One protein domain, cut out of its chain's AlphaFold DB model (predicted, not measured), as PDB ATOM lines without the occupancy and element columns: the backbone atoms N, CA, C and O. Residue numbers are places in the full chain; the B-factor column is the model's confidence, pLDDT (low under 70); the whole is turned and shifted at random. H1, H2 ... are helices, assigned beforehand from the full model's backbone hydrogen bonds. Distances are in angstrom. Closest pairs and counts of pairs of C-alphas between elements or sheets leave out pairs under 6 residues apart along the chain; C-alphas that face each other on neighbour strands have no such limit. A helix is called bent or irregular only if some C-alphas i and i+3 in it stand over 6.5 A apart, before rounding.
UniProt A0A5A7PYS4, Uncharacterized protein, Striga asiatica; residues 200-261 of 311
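What this domain is: This is residues 200 to 261 of the 311 residues of an uncharacterized protein of Striga asiatica (UniProt A0A5A7PYS4). One very long helix, H1, makes the length of a thin J, and the shorter H2 folds back over a tight turn to run beside the last part of H1, loosely, with the two coming close only near the turn. Most of H1, residues 200 to 234, sticks out free. The printed part has 62 residues, with two named helices in the order H1, H2 and no named strand; the class is all helix. The whole is extended, with a radius of gyration of the C-alphas of 20.1 A, and spans 67 by 21 by 5 A.

Where its parts are: Find C-alpha 200 at (189.158, 171.326, 100.073); from there H1, residues 200 to 241, runs 63.7 A to C-alpha 241 at (128.557, 172.010, 80.532). H1 is neither bent nor irregular, but only just: C-alphas 233 and 236 are 6.4 A apart. After three residues, H2, residues 245 to 261, runs 25.2 A from its first to its last C-alpha and ends with C-alpha 261 at (147.146, 161.891, 100.883).

How they stand to each other: Look at Leu 239 and Val 248, whose C-alphas, 6.9 A apart, are the closest of H1 and H2. The two helices are close but not clearly touching, with 1 pair of C-alphas within 8 A. They run opposite ways at a shallow tilt of 11 degrees. Farther along H2, residues 252 to 261 stand free. Of the O i to N i+4 pairs, 35 of 38 in H1 and 11 of 13 in H2 are within hydrogen-bond range.

The domain as a whole: The C-alphas farthest apart are those of Lys 200 and Gln 243, at 67.2 A. The printed part has no cut, and the link from H1 to H2 is tight. The mean pLDDT of the printed part is 86.2; look for values under 70 at residues 242 to 246.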
ATOM      1  N   LYS A 200     189.923 170.151 100.518       87.38
ATOM      2  CA  LYS A 200     189.158 171.326 100.073       87.38
ATOM      3  C   LYS A 200     188.518 171.129  98.694       87.38
ATOM      4  O   LYS A 200     187.458 171.699  98.429       87.38
ATOM      5  N   GLU A 201     189.139 170.347  97.817       90.44
ATOM      6  CA  GLU A 201     188.581 170.022  96.503       90.44
ATOM      7  C   GLU A 201     187.459 168.978  96.606       90.44
ATOM      8  O   GLU A 201     186.402 169.141  95.987       90.44
ATOM      9  N   ALA A 202     187.635 167.958  97.450       89.19
ATOM     10  CA  ALA A 202     186.615 166.944  97.704       89.19
ATOM     11  C   ALA A 202     185.323 167.550  98.285       89.19
ATOM     12  O   ALA A 202     184.228 167.221  97.819       89.19
ATOM     13  N   TRP A 203     185.444 168.492  99.227       88.25
ATOM     14  CA  TRP A 203     184.302 169.204  99.814       88.25
ATOM     15  C   TRP A 203     183.517 170.011  98.775       88.25
ATOM     16  O   TRP A 203     182.296 169.883  98.696       88.25
ATOM     17  N   LYS A 204     184.201 170.760  97.900       93.25
ATOM     18  CA  LYS A 204     183.539 171.500  96.809       93.25
ATOM     19  C   LYS A 204     182.806 170.577  95.836       93.25
ATOM     20  O   LYS A 204     181.719 170.898  95.363       93.25
ATOM     21  N   LYS A 205     183.385 169.414  95.527       94.31
ATOM     22  CA  LYS A 205     182.748 168.425  94.645       94.31
ATOM     23  C   LYS A 205     181.487 167.828  95.272       94.31
ATOM     24  O   LYS A 205     180.546 167.519  94.541       94.31
ATOM     25  N   LEU A 206     181.470 167.651  96.592       91.00
ATOM     26  CA  LEU A 206     180.295 167.188  97.324       91.00
ATOM     27  C   LEU A 206     179.191 168.253  97.335       91.00
ATOM     28  O   LEU A 206     178.057 167.939  96.984       91.00
ATOM     29  N   GLU A 207     179.540 169.504  97.638       94.56
ATOM     30  CA  GLU A 207     178.615 170.644  97.641       94.56
ATOM     31  C   GLU A 207     177.948 170.842  96.269       94.56
ATOM     32  O   GLU A 207     176.726 170.949  96.176       94.56
ATOM     33  N   ASN A 208     178.720 170.763  95.180       95.44
ATOM     34  CA  ASN A 208     178.178 170.852  93.821       95.44
ATOM     35  C   ASN A 208     177.154 169.746  93.513       95.44
ATOM     36  O   ASN A 208     176.134 170.010  92.878       95.44
ATOM     37  N   LYS A 209     177.398 168.510  93.971       95.44
ATOM     38  CA  LYS A 209     176.454 167.394  93.786       95.44
ATOM     39  C   LYS A 209     175.187 167.571  94.618       95.44
ATOM     40  O   LYS A 209     174.102 167.250  94.141       95.44
ATOM     41  N   GLU A 210     175.311 168.063  95.848       93.31
ATOM     42  CA  GLU A 210     174.152 168.352  96.698       93.31
ATOM     43  C   GLU A 210     173.271 169.437  96.065       93.31
ATOM     44  O   GLU A 210     172.053 169.266  95.960       93.31
ATOM     45  N   MET A 211     173.892 170.497  95.541       96.12
ATOM     46  CA  MET A 211     173.191 171.546  94.804       96.12
ATOM     47  C   MET A 211     172.501 171.009  93.546       96.12
ATOM     48  O   MET A 211     171.349 171.358  93.296       96.12
ATOM     49  N   GLU A 212     173.138 170.113  92.786       96.56
ATOM     50  CA  GLU A 212     172.518 169.482  91.613       96.56
ATOM     51  C   GLU A 212     171.253 168.688  91.985       96.56
ATOM     52  O   GLU A 212     170.219 168.802  91.321       96.56
ATOM     53  N   VAL A 213     171.297 167.917  93.076       95.06
ATOM     54  CA  VAL A 213     170.135 167.156  93.564       95.06
ATOM     55  C   VAL A 213     169.003 168.094  93.996       95.06
ATOM     56  O   VAL A 213     167.839 167.833  93.682       95.06
ATOM     57  N   LEU A 214     169.323 169.199  94.674       92.44
ATOM     58  CA  LEU A 214     168.333 170.196  95.088       92.44
ATOM     59  C   LEU A 214     167.676 170.895  93.893       92.44
ATOM     60  O   LEU A 214     166.454 171.058  93.889       92.44
ATOM     61  N   VAL A 215     168.453 171.253  92.866       96.56
ATOM     62  CA  VAL A 215     167.931 171.854  91.627       96.56
ATOM     63  C   VAL A 215     166.968 170.891  90.932       96.56
ATOM     64  O   VAL A 215     165.837 171.275  90.638       96.56
ATOM     65  N   ARG A 216     167.350 169.617  90.766       96.12
ATOM     66  CA  ARG A 216     166.467 168.592  90.176       96.12
ATOM     67  C   ARG A 216     165.190 168.378  90.994       96.12
ATOM     68  O   ARG A 216     164.110 168.208  90.434       96.12
ATOM     69  N   HIS A 217     165.284 168.405  92.326       92.50
ATOM     70  CA  HIS A 217     164.112 168.302  93.197       92.50
ATOM     71  C   HIS A 217     163.158 169.495  93.027       92.50
ATOM     72  O   HIS A 217     161.936 169.320  93.031       92.50
ATOM     73  N   PHE A 218     163.704 170.701  92.867       94.81
ATOM     74  CA  PHE A 218     162.910 171.896  92.608       94.81
ATOM     75  C   PHE A 218     162.233 171.831  91.236       94.81
ATOM     76  O   PHE A 218     161.035 172.089  91.139       94.81
ATOM     77  N   GLU A 219     162.953 171.395  90.203       96.25
ATOM     78  CA  GLU A 219     162.408 171.211  88.857       96.25
ATOM     79  C   GLU A 219     161.211 170.248  88.857       96.25
ATOM     80  O   GLU A 219     160.131 170.596  88.373       96.25
ATOM     81  N   LEU A 220     161.337 169.089  89.512       94.69
ATOM     82  CA  LEU A 220     160.230 168.139  89.672       94.69
ATOM     83  C   LEU A 220     159.013 168.768  90.367       94.69
ATOM     84  O   LEU A 220     157.881 168.588  89.916       94.69
ATOM     85  N   LYS A 221     159.226 169.555  91.428       90.75
ATOM     86  CA  LYS A 221     158.136 170.281  92.101       90.75
ATOM     87  C   LYS A 221     157.469 171.308  91.191       90.75
ATOM     88  O   LYS A 221     156.247 171.441  91.227       90.75
ATOM     89  N   THR A 222     158.237 172.011  90.359       93.56
ATOM     90  CA  THR A 222     157.671 172.963  89.392       93.56
ATOM     91  C   THR A 222     156.889 172.272  88.277       93.56
ATOM     92  O   THR A 222     155.858 172.780  87.845       93.56
ATOM     93  N   GLN A 223     157.319 171.091  87.826       95.19
ATOM     94  CA  GLN A 223     156.546 170.292  86.873       95.19
ATOM     95  C   GLN A 223     155.238 169.796  87.502       95.19
ATOM     96  O   GLN A 223     154.177 169.898  86.887       95.19
ATOM     97  N   GLN A 224     155.287 169.342  88.757       91.75
ATOM     98  CA  GLN A 224     154.102 168.909  89.496       91.75
ATOM     99  C   GLN A 224     153.087 170.049  89.685       91.75
ATOM    100  O   GLN A 224     151.887 169.834  89.507       91.75
ATOM    101  N   SER A 225     153.541 171.267  90.005       89.88
ATOM    102  CA  SER A 225     152.644 172.421  90.152       89.88
ATOM    103  C   SER A 225     152.034 172.864  88.821       89.88
ATOM    104  O   SER A 225     150.849 173.194  88.787       89.88
ATOM    105  N   LYS A 226     152.791 172.805  87.715       95.75
ATOM    106  CA  LYS A 226     152.263 173.045  86.360       95.75
ATOM    107  C   LYS A 226     151.152 172.057  86.004       95.75
ATOM    108  O   LYS A 226     150.095 172.486  85.548       95.75
ATOM    109  N   LEU A 227     151.360 170.764  86.256       94.56
ATOM    110  CA  LEU A 227     150.347 169.734  86.002       94.56
ATOM    111  C   LEU A 227     149.085 169.964  86.844       94.56
ATOM    112  O   LEU A 227     147.971 169.894  86.330       94.56
ATOM    113  N   LEU A 228     149.247 170.284  88.132       90.38
ATOM    114  CA  LEU A 228     148.117 170.595  89.007       90.38
ATOM    115  C   LEU A 228     147.319 171.800  88.488       90.38
ATOM    116  O   LEU A 228     146.091 171.757  88.460       90.38
ATOM    117  N   LEU A 229     148.010 172.846  88.029       92.00
ATOM    118  CA  LEU A 229     147.378 174.036  87.464       92.00
ATOM    119  C   LEU A 229     146.628 173.725  86.159       92.00
ATOM    120  O   LEU A 229     145.511 174.199  85.971       92.00
ATOM    121  N   GLN A 230     147.193 172.884  85.288       93.94
ATOM    122  CA  GLN A 230     146.508 172.415  84.076       93.94
ATOM    123  C   GLN A 230     145.209 171.677  84.412       93.94
ATOM    124  O   GLN A 230     144.161 171.980  83.843       93.94
ATOM    125  N   ILE A 231     145.248 170.764  85.386       89.69
ATOM    126  CA  ILE A 231     144.062 170.036  85.855       89.69
ATOM    127  C   ILE A 231     143.014 171.016  86.402       89.69
ATOM    128  O   ILE A 231     141.836 170.926  86.054       89.69
ATOM    129  N   MET A 232     143.436 171.989  87.215       85.12
ATOM    130  CA  MET A 232     142.543 173.011  87.768       85.12
ATOM    131  C   MET A 232     141.918 173.915  86.703       85.12
ATOM    132  O   MET A 232     140.803 174.378  86.915       85.12
ATOM    133  N   ASN A 233     142.590 174.147  85.575       90.75
ATOM    134  CA  ASN A 233     142.058 174.961  84.480       90.75
ATOM    135  C   ASN A 233     141.102 174.175  83.566       90.75
ATOM    136  O   ASN A 233     140.131 174.746  83.071       90.75
ATOM    137  N   HIS A 234     141.324 172.870  83.378       89.31
ATOM    138  CA  HIS A 234     140.456 172.023  82.549       89.31
ATOM    139  C   HIS A 234     139.178 171.565  83.263       89.31
ATOM    140  O   HIS A 234     138.119 171.470  82.642       89.31
ATOM    141  N   ILE A 235     139.238 171.297  84.571       85.56
ATOM    142  CA  ILE A 235     138.086 170.800  85.341       85.56
ATOM    143  C   ILE A 235     136.857 171.740  85.267       85.56
ATOM    144  O   ILE A 235     135.759 171.238  85.024       85.56
ATOM    145  N   PRO A 236     136.976 173.072  85.438       81.19
ATOM    146  CA  PRO A 236     135.833 173.982  85.388       81.19
ATOM    147  C   PRO A 236     135.120 173.979  84.037       81.19
ATOM    148  O   PRO A 236     133.896 174.041  84.012       81.19
ATOM    149  N   GLN A 237     135.860 173.857  82.930       81.12
ATOM    150  CA  GLN A 237     135.279 173.866  81.585       81.12
ATOM    151  C   GLN A 237     134.326 172.679  81.397       81.12
ATOM    152  O   GLN A 237     133.172 172.865  81.030       81.12
ATOM    153  N   HIS A 238     134.753 171.474  81.783       74.81
ATOM    154  CA  HIS A 238     133.908 170.280  81.694       74.81
ATOM    155  C   HIS A 238     132.780 170.233  82.736       74.81
ATOM    156  O   HIS A 238     131.790 169.529  82.543       74.81
ATOM    157  N   LEU A 239     132.919 170.946  83.858       73.12
ATOM    158  CA  LEU A 239     131.890 171.003  84.898       73.12
ATOM    159  C   LEU A 239     130.791 172.028  84.604       73.12
ATOM    160  O   LEU A 239     129.679 171.852  85.097       73.12
ATOM    161  N   CYS A 240     131.075 173.072  83.823       71.88
ATOM    162  CA  CYS A 240     130.074 174.067  83.436       71.88
ATOM    163  C   CYS A 240     129.053 173.524  82.420       71.88
ATOM    164  O   CYS A 240     127.900 173.947  82.457       71.88
ATOM    165  N   ASP A 241     129.435 172.554  81.582       70.06
ATOM    166  CA  ASP A 241     128.557 172.010  80.532       70.06
ATOM    167  C   ASP A 241     127.649 170.866  81.015       70.06
ATOM    168  O   ASP A 241     126.605 170.584  80.423       70.06
ATOM    169  N   VAL A 242     127.999 170.200  82.120       63.75
ATOM    170  CA  VAL A 242     127.222 169.071  82.647       63.75
ATOM    171  C   VAL A 242     126.282 169.564  83.744       63.75
ATOM    172  O   VAL A 242     126.659 169.699  84.906       63.75
ATOM    173  N   GLN A 243     125.018 169.769  83.378       62.59
ATOM    174  CA  GLN A 243     123.892 170.175  84.233       62.59
ATOM    175  C   GLN A 243     123.484 169.095  85.271       62.59
ATOM    176  O   GLN A 243     122.305 168.805  85.460       62.59
ATOM    177  N   ALA A 244     124.445 168.448  85.941       60.94
ATOM    178  CA  ALA A 244     124.212 167.410  86.944       60.94
ATOM    179  C   ALA A 244     125.069 167.650  88.211       60.94
ATOM    180  O   ALA A 244     126.228 167.221  88.273       60.94
ATOM    181  N   PRO A 245     124.509 168.265  89.273       67.25
ATOM    182  CA  PRO A 245     125.246 168.653  90.489       67.25
ATOM    183  C   PRO A 245     125.856 167.476  91.278       67.25
ATOM    184  O   PRO A 245     126.756 167.662  92.100       67.25
ATOM    185  N   VAL A 246     125.416 166.242  91.018       69.50
ATOM    186  CA  VAL A 246     125.865 165.045  91.751       69.50
ATOM    187  C   VAL A 246     127.307 164.648  91.390       69.50
ATOM    188  O   VAL A 246     128.048 164.170  92.248       69.50
ATOM    189  N   ARG A 247     127.755 164.882  90.148       70.88
ATOM    190  CA  ARG A 247     129.091 164.444  89.685       70.88
ATOM    191  C   ARG A 247     130.222 165.348  90.185       70.88
ATOM    192  O   ARG A 247     131.295 164.850  90.522       70.88
ATOM    193  N   VAL A 248     129.953 166.646  90.337       74.75
ATOM    194  CA  VAL A 248     130.918 167.648  90.833       74.75
ATOM    195  C   VAL A 248     131.380 167.319  92.257       74.75
ATOM    196  O   VAL A 248     132.566 167.405  92.581       74.75
ATOM    197  N   SER A 249     130.445 166.868  93.097       79.44
ATOM    198  CA  SER A 249     130.714 166.525  94.497       79.44
ATOM    199  C   SER A 249     131.700 165.360  94.631       79.44
ATOM    200  O   SER A 249     132.580 165.395  95.491       79.44
ATOM    201  N   LYS A 250     131.616 164.358  93.743       83.31
ATOM    202  CA  LYS A 250     132.512 163.191  93.760       83.31
ATOM    203  C   LYS A 250     133.931 163.549  93.315       83.31
ATOM    204  O   LYS A 250     134.885 163.124  93.958       83.31
ATOM    205  N   VAL A 251     134.076 164.374  92.274       81.75
ATOM    206  CA  VAL A 251     135.391 164.860  91.813       81.75
ATOM    207  C   VAL A 251     136.063 165.705  92.896       81.75
ATOM    208  O   VAL A 251     137.230 165.482  93.211       81.75
ATOM    209  N   ARG A 252     135.317 166.609  93.543       82.50
ATOM    210  CA  ARG A 252     135.834 167.423  94.654       82.50
ATOM    211  C   ARG A 252     136.272 166.571  95.848       82.50
ATOM    212  O   ARG A 252     137.314 166.844  96.437       82.50
ATOM    213  N   PHE A 253     135.507 165.534  96.192       87.06
ATOM    214  CA  PHE A 253     135.866 164.601  97.262       87.06
ATOM    215  C   PHE A 253     137.159 163.834  96.950       87.06
ATOM    216  O   PHE A 253     138.045 163.754  97.799       87.06
ATOM    217  N   LEU A 254     137.304 163.329  95.720       86.31
ATOM    218  CA  LEU A 254     138.526 162.650  95.280       86.31
ATOM    219  C   LEU A 254     139.736 163.591  95.289       86.31
ATOM    220  O   LEU A 254     140.801 163.194  95.758       86.31
ATOM    221  N   LEU A 255     139.566 164.840  94.846       85.38
ATOM    222  CA  LEU A 255     140.632 165.840  94.860       85.38
ATOM    223  C   LEU A 255     141.081 166.166  96.293       85.38
ATOM    224  O   LEU A 255     142.275 166.177  96.576       85.38
ATOM    225  N   ASN A 256     140.134 166.359  97.216       86.25
ATOM    226  CA  ASN A 256     140.441 166.610  98.625       86.25
ATOM    227  C   ASN A 256     141.166 165.422  99.276       86.25
ATOM    228  O   ASN A 256     142.127 165.622 100.020       86.25
ATOM    229  N   ASN A 257     140.750 164.189  98.975       86.38
ATOM    230  CA  ASN A 257     141.436 162.994  99.470       86.38
ATOM    231  C   ASN A 257     142.847 162.863  98.895       86.38
ATOM    232  O   ASN A 257     143.765 162.518  99.634       86.38
ATOM    233  N   LEU A 258     143.038 163.174  97.610       82.94
ATOM    234  CA  LEU A 258     144.354 163.169  96.978       82.94
ATOM    235  C   LEU A 258     145.281 164.220  97.603       82.94
ATOM    236  O   LEU A 258     146.418 163.899  97.928       82.94
ATOM    237  N   ILE A 259     144.793 165.443  97.830       83.81
ATOM    238  CA  ILE A 259     145.556 166.505  98.505       83.81
ATOM    239  C   ILE A 259     145.952 166.057  99.915       83.81
ATOM    240  O   ILE A 259     147.122 166.129 100.274       83.81
ATOM    241  N   THR A 260     145.003 165.514 100.682       84.88
ATOM    242  CA  THR A 260     145.258 165.021 102.046       84.88
ATOM    243  C   THR A 260     146.267 163.869 102.051       84.88
ATOM    244  O   THR A 260     147.120 163.781 102.933       84.88
ATOM    245  N   TYR A 261     146.198 162.986 101.052       83.06
ATOM    246  CA  TYR A 261     147.146 161.891 100.883       83.06
ATOM    247  C   TYR A 261     148.558 162.408 100.589       83.06
ATOM    248  O   TYR A 261     149.504 161.989 101.258       83.06
TER     249      TYR A 261